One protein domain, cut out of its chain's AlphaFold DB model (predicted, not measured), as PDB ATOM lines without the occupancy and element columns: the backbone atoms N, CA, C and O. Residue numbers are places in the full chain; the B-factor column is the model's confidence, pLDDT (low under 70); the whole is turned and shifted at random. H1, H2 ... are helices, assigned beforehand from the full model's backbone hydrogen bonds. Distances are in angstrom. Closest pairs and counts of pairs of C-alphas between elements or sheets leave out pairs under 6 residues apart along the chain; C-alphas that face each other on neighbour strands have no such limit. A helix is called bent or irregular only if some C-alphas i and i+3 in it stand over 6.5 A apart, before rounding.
ATOM      1  N   GLN A 117       4.664 -22.983  27.448       91.44
ATOM      2  CA  GLN A 117       4.912 -21.717  28.136       91.44
ATOM      3  C   GLN A 117       5.633 -20.740  27.200       91.44
ATOM      4  O   GLN A 117       6.782 -20.947  26.825       91.44
ATOM      5  N   LEU A 118       4.993 -19.617  26.852       90.62
ATOM      6  CA  LEU A 118       5.560 -18.649  25.900       90.62
ATOM      7  C   LEU A 118       6.862 -18.007  26.403       90.62
ATOM      8  O   LEU A 118       7.652 -17.497  25.609       90.62
ATOM      9  N   ARG A 119       7.092 -18.023  27.721       91.12
ATOM     10  CA  ARG A 119       8.321 -17.514  28.345       91.12
ATOM     11  C   ARG A 119       9.561 -18.312  27.960       91.12
ATOM     12  O   ARG A 119      10.638 -17.723  27.920       91.12
ATOM     13  N   ASP A 120       9.409 -19.591  27.632       90.25
ATOM     14  CA  ASP A 120      10.527 -20.458  27.245       90.25
ATOM     15  C   ASP A 120      11.191 -19.951  25.950       90.25
ATOM     16  O   ASP A 120      12.388 -20.119  25.737       90.25
ATOM     17  N   TYR A 121      10.446 -19.199  25.134       89.31
ATOM     18  CA  TYR A 121      10.918 -18.593  23.891       89.31
ATOM     19  C   TYR A 121      11.558 -17.204  24.063       89.31
ATOM     20  O   TYR A 121      11.903 -16.553  23.076       89.31
ATOM     21  N   LEU A 122      11.773 -16.708  25.288       90.69
ATOM     22  CA  LEU A 122      12.446 -15.414  25.511       90.69
ATOM     23  C   LEU A 122      13.879 -15.368  24.957       90.69
ATOM     24  O   LEU A 122      14.406 -14.285  24.650       90.69
ATOM     25  N   GLU A 123      14.518 -16.530  24.820       88.44
ATOM     26  CA  GLU A 123      15.837 -16.664  24.209       88.44
ATOM     27  C   GLU A 123      15.825 -16.353  22.712       88.44
ATOM     28  O   GLU A 123      16.754 -15.699  22.233       88.44
ATOM     29  N   TYR A 124      14.734 -16.670  22.002       90.38
ATOM     30  CA  TYR A 124      14.547 -16.303  20.591       90.38
ATOM     31  C   TYR A 124      14.533 -14.786  20.393       90.38
ATOM     32  O   TYR A 124      14.825 -14.293  19.305       90.38
ATOM     33  N   GLY A 125      14.306 -14.022  21.466       87.38
ATOM     34  CA  GLY A 125      14.481 -12.575  21.492       87.38
ATOM     35  C   GLY A 125      15.884 -12.079  21.120       87.38
ATOM     36  O   GLY A 125      16.029 -10.898  20.816       87.38
ATOM     37  N   LYS A 126      16.911 -12.944  21.147       90.00
ATOM     38  CA  LYS A 126      18.253 -12.629  20.624       90.00
ATOM     39  C   LYS A 126      18.273 -12.549  19.091       90.00
ATOM     40  O   LYS A 126      19.046 -11.769  18.552       90.00
ATOM     41  N   ILE A 127      17.427 -13.335  18.422       89.31
ATOM     42  CA  ILE A 127      17.287 -13.382  16.960       89.31
ATOM     43  C   ILE A 127      16.234 -12.363  16.511       89.31
ATOM     44  O   ILE A 127      16.474 -11.572  15.606       89.31
ATOM     45  N   ASN A 128      15.083 -12.337  17.189       91.31
ATOM     46  CA  ASN A 128      13.996 -11.411  16.898       91.31
ATOM     47  C   ASN A 128      13.594 -10.595  18.141       91.31
ATOM     48  O   ASN A 128      12.797 -11.065  18.965       91.31
ATOM     49  N   PRO A 129      14.071  -9.340  18.271       91.81
ATOM     50  CA  PRO A 129      13.772  -8.479  19.416       91.81
ATOM     51  C   PRO A 129      12.275  -8.233  19.658       91.81
ATOM     52  O   PRO A 129      11.887  -7.912  20.784       91.81
ATOM     53  N   ALA A 130      11.409  -8.422  18.652       91.31
ATOM     54  CA  ALA A 130       9.961  -8.268  18.798       91.31
ATOM     55  C   ALA A 130       9.352  -9.250  19.821       91.31
ATOM     56  O   ALA A 130       8.340  -8.942  20.456       91.31
ATOM     57  N   ILE A 131       9.997 -10.395  20.064       91.00
ATOM     58  CA  ILE A 131       9.587 -11.364  21.096       91.00
ATOM     59  C   ILE A 131       9.755 -10.774  22.508       91.00
ATOM     60  O   ILE A 131       8.990 -11.096  23.414       91.00
ATOM     61  N   ARG A 132      10.693  -9.835  22.693       92.00
ATOM     62  CA  ARG A 132      10.922  -9.111  23.958       92.00
ATOM     63  C   ARG A 132      10.203  -7.766  24.030       92.00
ATOM     64  O   ARG A 132      10.360  -7.037  25.008       92.00
ATOM     65  N   ALA A 133       9.414  -7.416  23.016       93.12
ATOM     66  CA  ALA A 133       8.641  -6.186  23.035       93.12
ATOM     67  C   ALA A 133       7.654  -6.174  24.213       93.12
ATOM     68  O   ALA A 133       7.137  -7.209  24.635       93.12
ATOM     69  N   ARG A 134       7.319  -4.974  24.703       92.62
ATOM     70  CA  ARG A 134       6.397  -4.787  25.836       92.62
ATOM     71  C   ARG A 134       5.088  -5.568  25.675       92.62
ATOM     72  O   ARG A 134       4.622  -6.168  26.634       92.62
ATOM     73  N   GLY A 135       4.507  -5.571  24.472       90.19
ATOM     74  CA  GLY A 135       3.270  -6.304  24.186       90.19
ATOM     75  C   GLY A 135       3.409  -7.813  24.403       90.19
ATOM     76  O   GLY A 135       2.554  -8.415  25.043       90.19
ATOM     77  N   SER A 136       4.516  -8.394  23.951       92.44
ATOM     78  CA  SER A 136       4.847  -9.812  24.118       92.44
ATOM     79  C   SER A 136       5.034 -10.186  25.591       92.44
ATOM     80  O   SER A 136       4.476 -11.174  26.062       92.44
ATOM     81  N   LEU A 137       5.734  -9.342  26.357       93.69
ATOM     82  CA  LEU A 137       5.924  -9.550  27.797       93.69
ATOM     83  C   LEU A 137       4.600  -9.497  28.573       93.69
ATOM     84  O   LEU A 137       4.405 -10.262  29.516       93.69
ATOM     85  N   VAL A 138       3.670  -8.628  28.165       95.12
ATOM     86  CA  VAL A 138       2.320  -8.566  28.749       95.12
ATOM     87  C   VAL A 138       1.560  -9.870  28.495       95.12
ATOM     88  O   VAL A 138       0.980 -10.415  29.432       95.12
ATOM     89  N   VAL A 139       1.616 -10.418  27.276       95.12
ATOM     90  CA  VAL A 139       0.995 -11.718  26.951       95.12
ATOM     91  C   VAL A 139       1.557 -12.826  27.850       95.12
ATOM     92  O   VAL A 139       0.797 -13.553  28.487       95.12
ATOM     93  N   MET A 140       2.885 -12.906  27.981       95.12
ATOM     94  CA  MET A 140       3.563 -13.885  28.844       95.12
ATOM     95  C   MET A 140       3.237 -13.707  30.336       95.12
ATOM     96  O   MET A 140       3.258 -14.669  31.110       95.12
ATOM     97  N   ALA A 141       2.970 -12.477  30.778       95.19
ATOM     98  CA  ALA A 141       2.539 -12.201  32.143       95.19
ATOM     99  C   ALA A 141       1.125 -12.736  32.401       95.19
ATOM    100  O   ALA A 141       0.915 -13.377  33.427       95.19
ATOM    101  N   HIS A 142       0.191 -12.528  31.471       95.56
ATOM    102  CA  HIS A 142      -1.183 -13.029  31.585       95.56
ATOM    103  C   HIS A 142      -1.279 -14.555  31.438       95.56
ATOM    104  O   HIS A 142      -2.037 -15.210  32.151       95.56
ATOM    105  N   GLN A 143      -0.443 -15.167  30.592       95.06
ATOM    106  CA  GLN A 143      -0.329 -16.629  30.553       95.06
ATOM    107  C   GLN A 143       0.128 -17.187  31.907       95.06
ATOM    108  O   GLN A 143      -0.518 -18.070  32.463       95.06
ATOM    109  N   SER A 144       1.188 -16.613  32.484       93.38
ATOM    110  CA  SER A 144       1.721 -17.036  33.786       93.38
ATOM    111  C   SER A 144       0.747 -16.816  34.949       93.38
ATOM    112  O   SER A 144       0.842 -17.521  35.948       93.38
ATOM    113  N   LYS A 145      -0.161 -15.840  34.844       94.62
ATOM    114  CA  LYS A 145      -1.214 -15.577  35.835       94.62
ATOM    115  C   LYS A 145      -2.430 -16.497  35.688       94.62
ATOM    116  O   LYS A 145      -3.281 -16.501  36.571       94.62
ATOM    117  N   GLY A 146      -2.540 -17.241  34.586       92.88
ATOM    118  CA  GLY A 146      -3.698 -18.085  34.286       92.88
ATOM    119  C   GLY A 146      -4.942 -17.319  33.818       92.88
ATOM    120  O   GLY A 146      -6.002 -17.920  33.661       92.88
ATOM    121  N   ASP A 147      -4.840 -16.012  33.552       94.50
ATOM    122  CA  ASP A 147      -5.955 -15.152  33.126       94.50
ATOM    123  C   ASP A 147      -5.933 -14.836  31.618       94.50
ATOM    124  O   ASP A 147      -6.669 -13.972  31.139       94.50
ATOM    125  N   LEU A 148      -5.140 -15.573  30.833       92.56
ATOM    126  CA  LEU A 148      -4.994 -15.342  29.394       92.56
ATOM    127  C   LEU A 148      -6.326 -15.439  28.634       92.56
ATOM    128  O   LEU A 148      -6.626 -14.569  27.821       92.56
ATOM    129  N   LYS A 149      -7.151 -16.457  28.915       92.75
ATOM    130  CA  LYS A 149      -8.443 -16.688  28.239       92.75
ATOM    131  C   LYS A 149      -9.428 -15.514  28.381       92.75
ATOM    132  O   LYS A 149      -9.941 -15.069  27.348       92.75
ATOM    133  N   PRO A 150      -9.721 -14.997  29.592       93.25
ATOM    134  CA  PRO A 150     -10.542 -13.795  29.723       93.25
ATOM    135  C   PRO A 150      -9.835 -12.549  29.167       93.25
ATOM    136  O   PRO A 150     -10.489 -11.708  28.551       93.25
ATOM    137  N   TRP A 151      -8.507 -12.448  29.291       93.44
ATOM    138  CA  TRP A 151      -7.746 -11.289  28.820       93.44
ATOM    139  C   TRP A 151      -7.771 -11.109  27.293       93.44
ATOM    140  O   TRP A 151      -7.962  -9.990  26.803       93.44
ATOM    141  N   ILE A 152      -7.663 -12.193  26.516       92.88
ATOM    142  CA  ILE A 152      -7.781 -12.149  25.047       92.88
ATOM    143  C   ILE A 152      -9.229 -12.001  24.553       92.88
ATOM    144  O   ILE A 152      -9.480 -12.046  23.350       92.88
ATOM    145  N   GLY A 153     -10.204 -11.816  25.453       88.88
ATOM    146  CA  GLY A 153     -11.566 -11.430  25.077       88.88
ATOM    147  C   GLY A 153     -11.615 -10.105  24.305       88.88
ATOM    148  O   GLY A 153     -12.526  -9.887  23.513       88.88
ATOM    149  N   ASN A 154     -10.610  -9.243  24.482       89.75
ATOM    150  CA  ASN A 154     -10.424  -8.038  23.684       89.75
ATOM    151  C   ASN A 154      -9.617  -8.341  22.406       89.75
ATOM    152  O   ASN A 154      -8.498  -8.852  22.481       89.75
ATOM    153  N   ALA A 155     -10.128  -7.931  21.241       86.44
ATOM    154  CA  ALA A 155      -9.467  -8.104  19.943       86.44
ATOM    155  C   ALA A 155      -8.037  -7.528  19.896       86.44
ATOM    156  O   ALA A 155      -7.155  -8.094  19.249       86.44
ATOM    157  N   ARG A 156      -7.765  -6.432  20.618       90.25
ATOM    158  CA  ARG A 156      -6.412  -5.857  20.709       90.25
ATOM    159  C   ARG A 156      -5.440  -6.798  21.421       90.25
ATOM    160  O   ARG A 156      -4.291  -6.908  21.004       90.25
ATOM    161  N   ASN A 157      -5.903  -7.473  22.466       93.69
ATOM    162  CA  ASN A 157      -5.101  -8.409  23.250       93.69
ATOM    163  C   ASN A 157      -4.882  -9.715  22.480       93.69
ATOM    164  O   ASN A 157      -3.762 -10.218  22.438       93.69
ATOM    165  N   LEU A 158      -5.917 -10.200  21.782       93.06
ATOM    166  CA  LEU A 158      -5.800 -11.326  20.854       93.06
ATOM    167  C   LEU A 158      -4.740 -11.059  19.776       93.06
ATOM    168  O   LEU A 158      -3.892 -11.910  19.529       93.06
ATOM    169  N   LYS A 159      -4.715  -9.850  19.196       93.19
ATOM    170  CA  LYS A 159      -3.681  -9.448  18.227       93.19
ATOM    171  C   LYS A 159      -2.267  -9.488  18.816       93.19
ATOM    172  O   LYS A 159      -1.334  -9.855  18.109       93.19
ATOM    173  N   LEU A 160      -2.087  -9.094  20.079       94.00
ATOM    174  CA  LEU A 160      -0.777  -9.162  20.739       94.00
ATOM    175  C   LEU A 160      -0.305 -10.609  20.899       94.00
ATOM    176  O   LEU A 160       0.856 -10.891  20.612       94.00
ATOM    177  N   LEU A 161      -1.204 -11.511  21.310       94.62
ATOM    178  CA  LEU A 161      -0.911 -12.942  21.399       94.62
ATOM    179  C   LEU A 161      -0.568 -13.527  20.023       94.62
ATOM    180  O   LEU A 161       0.480 -14.146  19.874       94.62
ATOM    181  N   ALA A 162      -1.408 -13.272  19.018       93.31
ATOM    182  CA  ALA A 162      -1.197 -13.741  17.651       93.31
ATOM    183  C   ALA A 162       0.149 -13.269  17.085       93.31
ATOM    184  O   ALA A 162       0.914 -14.065  16.548       93.31
ATOM    185  N   ASN A 163       0.484 -11.987  17.284       93.62
ATOM    186  CA  ASN A 163       1.769 -11.447  16.858       93.62
ATOM    187  C   ASN A 163       2.935 -12.132  17.576       93.62
ATOM    188  O   ASN A 163       3.894 -12.501  16.915       93.62
ATOM    189  N   LEU A 164       2.870 -12.328  18.897       94.12
ATOM    190  CA  LEU A 164       3.933 -13.030  19.624       94.12
ATOM    191  C   LEU A 164       4.148 -14.446  19.072       94.12
ATOM    192  O   LEU A 164       5.278 -14.797  18.747       94.12
ATOM    193  N   VAL A 165       3.075 -15.224  18.910       92.69
ATOM    194  CA  VAL A 165       3.147 -16.583  18.348       92.69
ATOM    195  C   VAL A 165       3.739 -16.564  16.936       92.69
ATOM    196  O   VAL A 165       4.620 -17.363  16.632       92.69
ATOM    197  N   TYR A 166       3.339 -15.603  16.099       92.38
ATOM    198  CA  TYR A 166       3.902 -15.432  14.761       92.38
ATOM    199  C   TYR A 166       5.399 -15.085  14.780       92.38
ATOM    200  O   TYR A 166       6.171 -15.655  14.013       92.38
ATOM    201  N   GLN A 167       5.842 -14.187  15.667       92.62
ATOM    202  CA  GLN A 167       7.264 -13.838  15.781       92.62
ATOM    203  C   GLN A 167       8.113 -15.028  16.249       92.62
ATOM    204  O   GLN A 167       9.236 -15.181  15.774       92.62
ATOM    205  N   ILE A 168       7.587 -15.865  17.151       91.88
ATOM    206  CA  ILE A 168       8.252 -17.108  17.575       91.88
ATOM    207  C   ILE A 168       8.362 -18.063  16.382       91.88
ATOM    208  O   ILE A 168       9.462 -18.510  16.071       91.88
ATOM    209  N   TYR A 169       7.259 -18.287  15.660       90.88
ATOM    210  CA  TYR A 169       7.231 -19.126  14.458       90.88
ATOM    211  C   TYR A 169       8.246 -18.681  13.390       90.88
ATOM    212  O   TYR A 169       8.923 -19.510  12.787       90.88
ATOM    213  N   LEU A 170       8.399 -17.371  13.164       90.56
ATOM    214  CA  LEU A 170       9.390 -16.851  12.216       90.56
ATOM    215  C   LEU A 170      10.823 -17.219  12.607       90.56
ATOM    216  O   LEU A 170      11.607 -17.592  11.738       90.56
ATOM    217  N   VAL A 171      11.164 -17.127  13.895       90.56
ATOM    218  CA  VAL A 171      12.499 -17.515  14.376       90.56
ATOM    219  C   VAL A 171      12.715 -19.014  14.208       90.56
ATOM    220  O   VAL A 171      13.757 -19.425  13.713       90.56
ATOM    221  N   GLU A 172      11.720 -19.826  14.556       88.81
ATOM    222  CA  GLU A 172      11.774 -21.279  14.375       88.81
ATOM    223  C   GLU A 172      12.003 -21.678  12.922       88.81
ATOM    224  O   GLU A 172      12.825 -22.548  12.643       88.81
ATOM    225  N   LYS A 173      11.328 -21.003  11.988       87.00
ATOM    226  CA  LYS A 173      11.506 -21.242  10.558       87.00
ATOM    227  C   LYS A 173      12.929 -20.927  10.093       87.00
ATOM    228  O   LYS A 173      13.485 -21.709   9.330       87.00
ATOM    229  N   VAL A 174      13.510 -19.817  10.552       88.00
ATOM    230  CA  VAL A 174      14.906 -19.463  10.236       88.00
ATOM    231  C   VAL A 174      15.862 -20.519  10.790       88.00
ATOM    232  O   VAL A 174      16.713 -21.011  10.059       88.00
ATOM    233  N   LEU A 175      15.670 -20.938  12.044       86.88
ATOM    234  CA  LEU A 175      16.501 -21.973  12.665       86.88
ATOM    235  C   LEU A 175      16.416 -23.313  11.921       86.88
ATOM    236  O   LEU A 175      17.440 -23.960  11.721       86.88
ATOM    237  N   LEU A 176      15.224 -23.726  11.481       85.00
ATOM    238  CA  LEU A 176      15.043 -24.945  10.683       85.00
ATOM    239  C   LEU A 176      15.800 -24.872   9.352       85.00
ATOM    240  O   LEU A 176      16.529 -25.800   9.019       85.00
ATOM    241  N   GLN A 177      15.688 -23.748   8.640       82.31
ATOM    242  CA  GLN A 177      16.388 -23.532   7.370       82.31
ATOM    243  C   GLN A 177      17.913 -23.541   7.535       82.31
ATOM    244  O   GLN A 177      18.609 -24.146   6.725       82.31
ATOM    245  N   ASP A 178      18.432 -22.933   8.605       76.06
ATOM    246  CA  ASP A 178      19.865 -22.959   8.915       76.06
ATOM    247  C   ASP A 178      20.354 -24.368   9.278       76.06
ATOM    248  O   ASP A 178      21.505 -24.715   9.016       76.06
ATOM    249  N   THR A 179      19.497 -25.194   9.883       74.31
ATOM    250  CA  THR A 179      19.855 -26.574  10.240       74.31
ATOM    251  C   THR A 179      19.899 -27.465   8.999       74.31
ATOM    252  O   THR A 179      20.842 -28.233   8.846       74.31
ATOM    253  N   GLU A 180      18.931 -27.314   8.090       72.31
ATOM    254  CA  GLU A 180      18.864 -28.038   6.811       72.31
ATOM    255  C   GLU A 180      19.970 -27.620   5.828       72.31
ATOM    256  O   GLU A 180      20.443 -28.444   5.053       72.31
ATOM    257  N   ALA A 181      20.413 -26.359   5.855       63.06
ATOM    258  CA  ALA A 181      21.500 -25.870   5.001       63.06
ATOM    259  C   ALA A 181      22.902 -26.327   5.454       63.06
ATOM    260  O   ALA A 181      23.850 -26.251   4.672       63.06
ATOM    261  N   ASN A 182      23.044 -26.765   6.710       55.22
ATOM    262  CA  ASN A 182      24.306 -27.220   7.304       55.22
ATOM    263  C   ASN A 182      24.404 -28.756   7.438       55.22
ATOM    264  O   ASN A 182      25.366 -29.253   8.030       55.22
ATOM    265  N   THR A 183      23.427 -29.492   6.901       50.94
ATOM    266  CA  THR A 183      23.426 -30.959   6.733       50.94
ATOM    267  C   THR A 183      23.617 -31.339   5.277       50.94
ATOM    268  O   THR A 183      24.392 -32.287   5.026       50.94
TER     269      THR A 183
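What this domain is: This is residues 117 to 183 of the 183 residues of an uncharacterized protein of Microbulbifer sp. THAF38 (UniProt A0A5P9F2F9). One long helix, H5, makes the length of a rod; H1, H2 and H3 pack on one side of it, and residues 176 to 183, of which 176 to 181 belong to H5, stick out. The printed part has 67 residues, 56 of them in five named helices, H1 to H5 in order; its class is all helix, and it is only just loose, close to compact, with a radius of gyration of the C-alphas of 13.3 A. The spans are 44 by 19 by 17 A.

Where its parts are: Find C-alpha 155 at (-9.467, -8.104, 19.943); H5, residues 155 to 181, runs 38.7 A to C-alpha 181 at (21.500, -25.870, 5.001). H3, residues 134 to 145, spans 16.6 A; irregular H1, residues 118 to 126, spans 15.0 A, with C-alphas 120 and 123 7.2 A apart. H2 is residues 129 to 132, H4 148 to 151.

How they stand to each other: At C-alpha 164 of H5 find its closest C-alphas in H3, Ser 136 at 5.6 A, and H2, Ile 131 at 6.1 A; both helices touch H5. H3 touches H5 with its residues 135 to 139 alone, and the lines of the two helices stand about perpendicular, at 79 degrees. H1 only just touches residues 168 to 171 of H5, with 3 pairs of C-alphas within 8 A, closest Tyr 124 and Val 171, 6.7 A. H4 only just touches H3, only at the corner, with 3 such pairs, closest His 142 and Leu 148, 5.0 A. In H3 and H5 every O i to N i+4 pair is within hydrogen-bond range; in H1 0 of 5 are, against 5 of 6 O i to N i+3 pairs.

The domain as a whole: The farthest C-alphas, Pro 150 and Thr 183, are 44.5 A apart. The printed part has no cut, its four links are tight, and pLDDT is under 70 at residues 181 to 183.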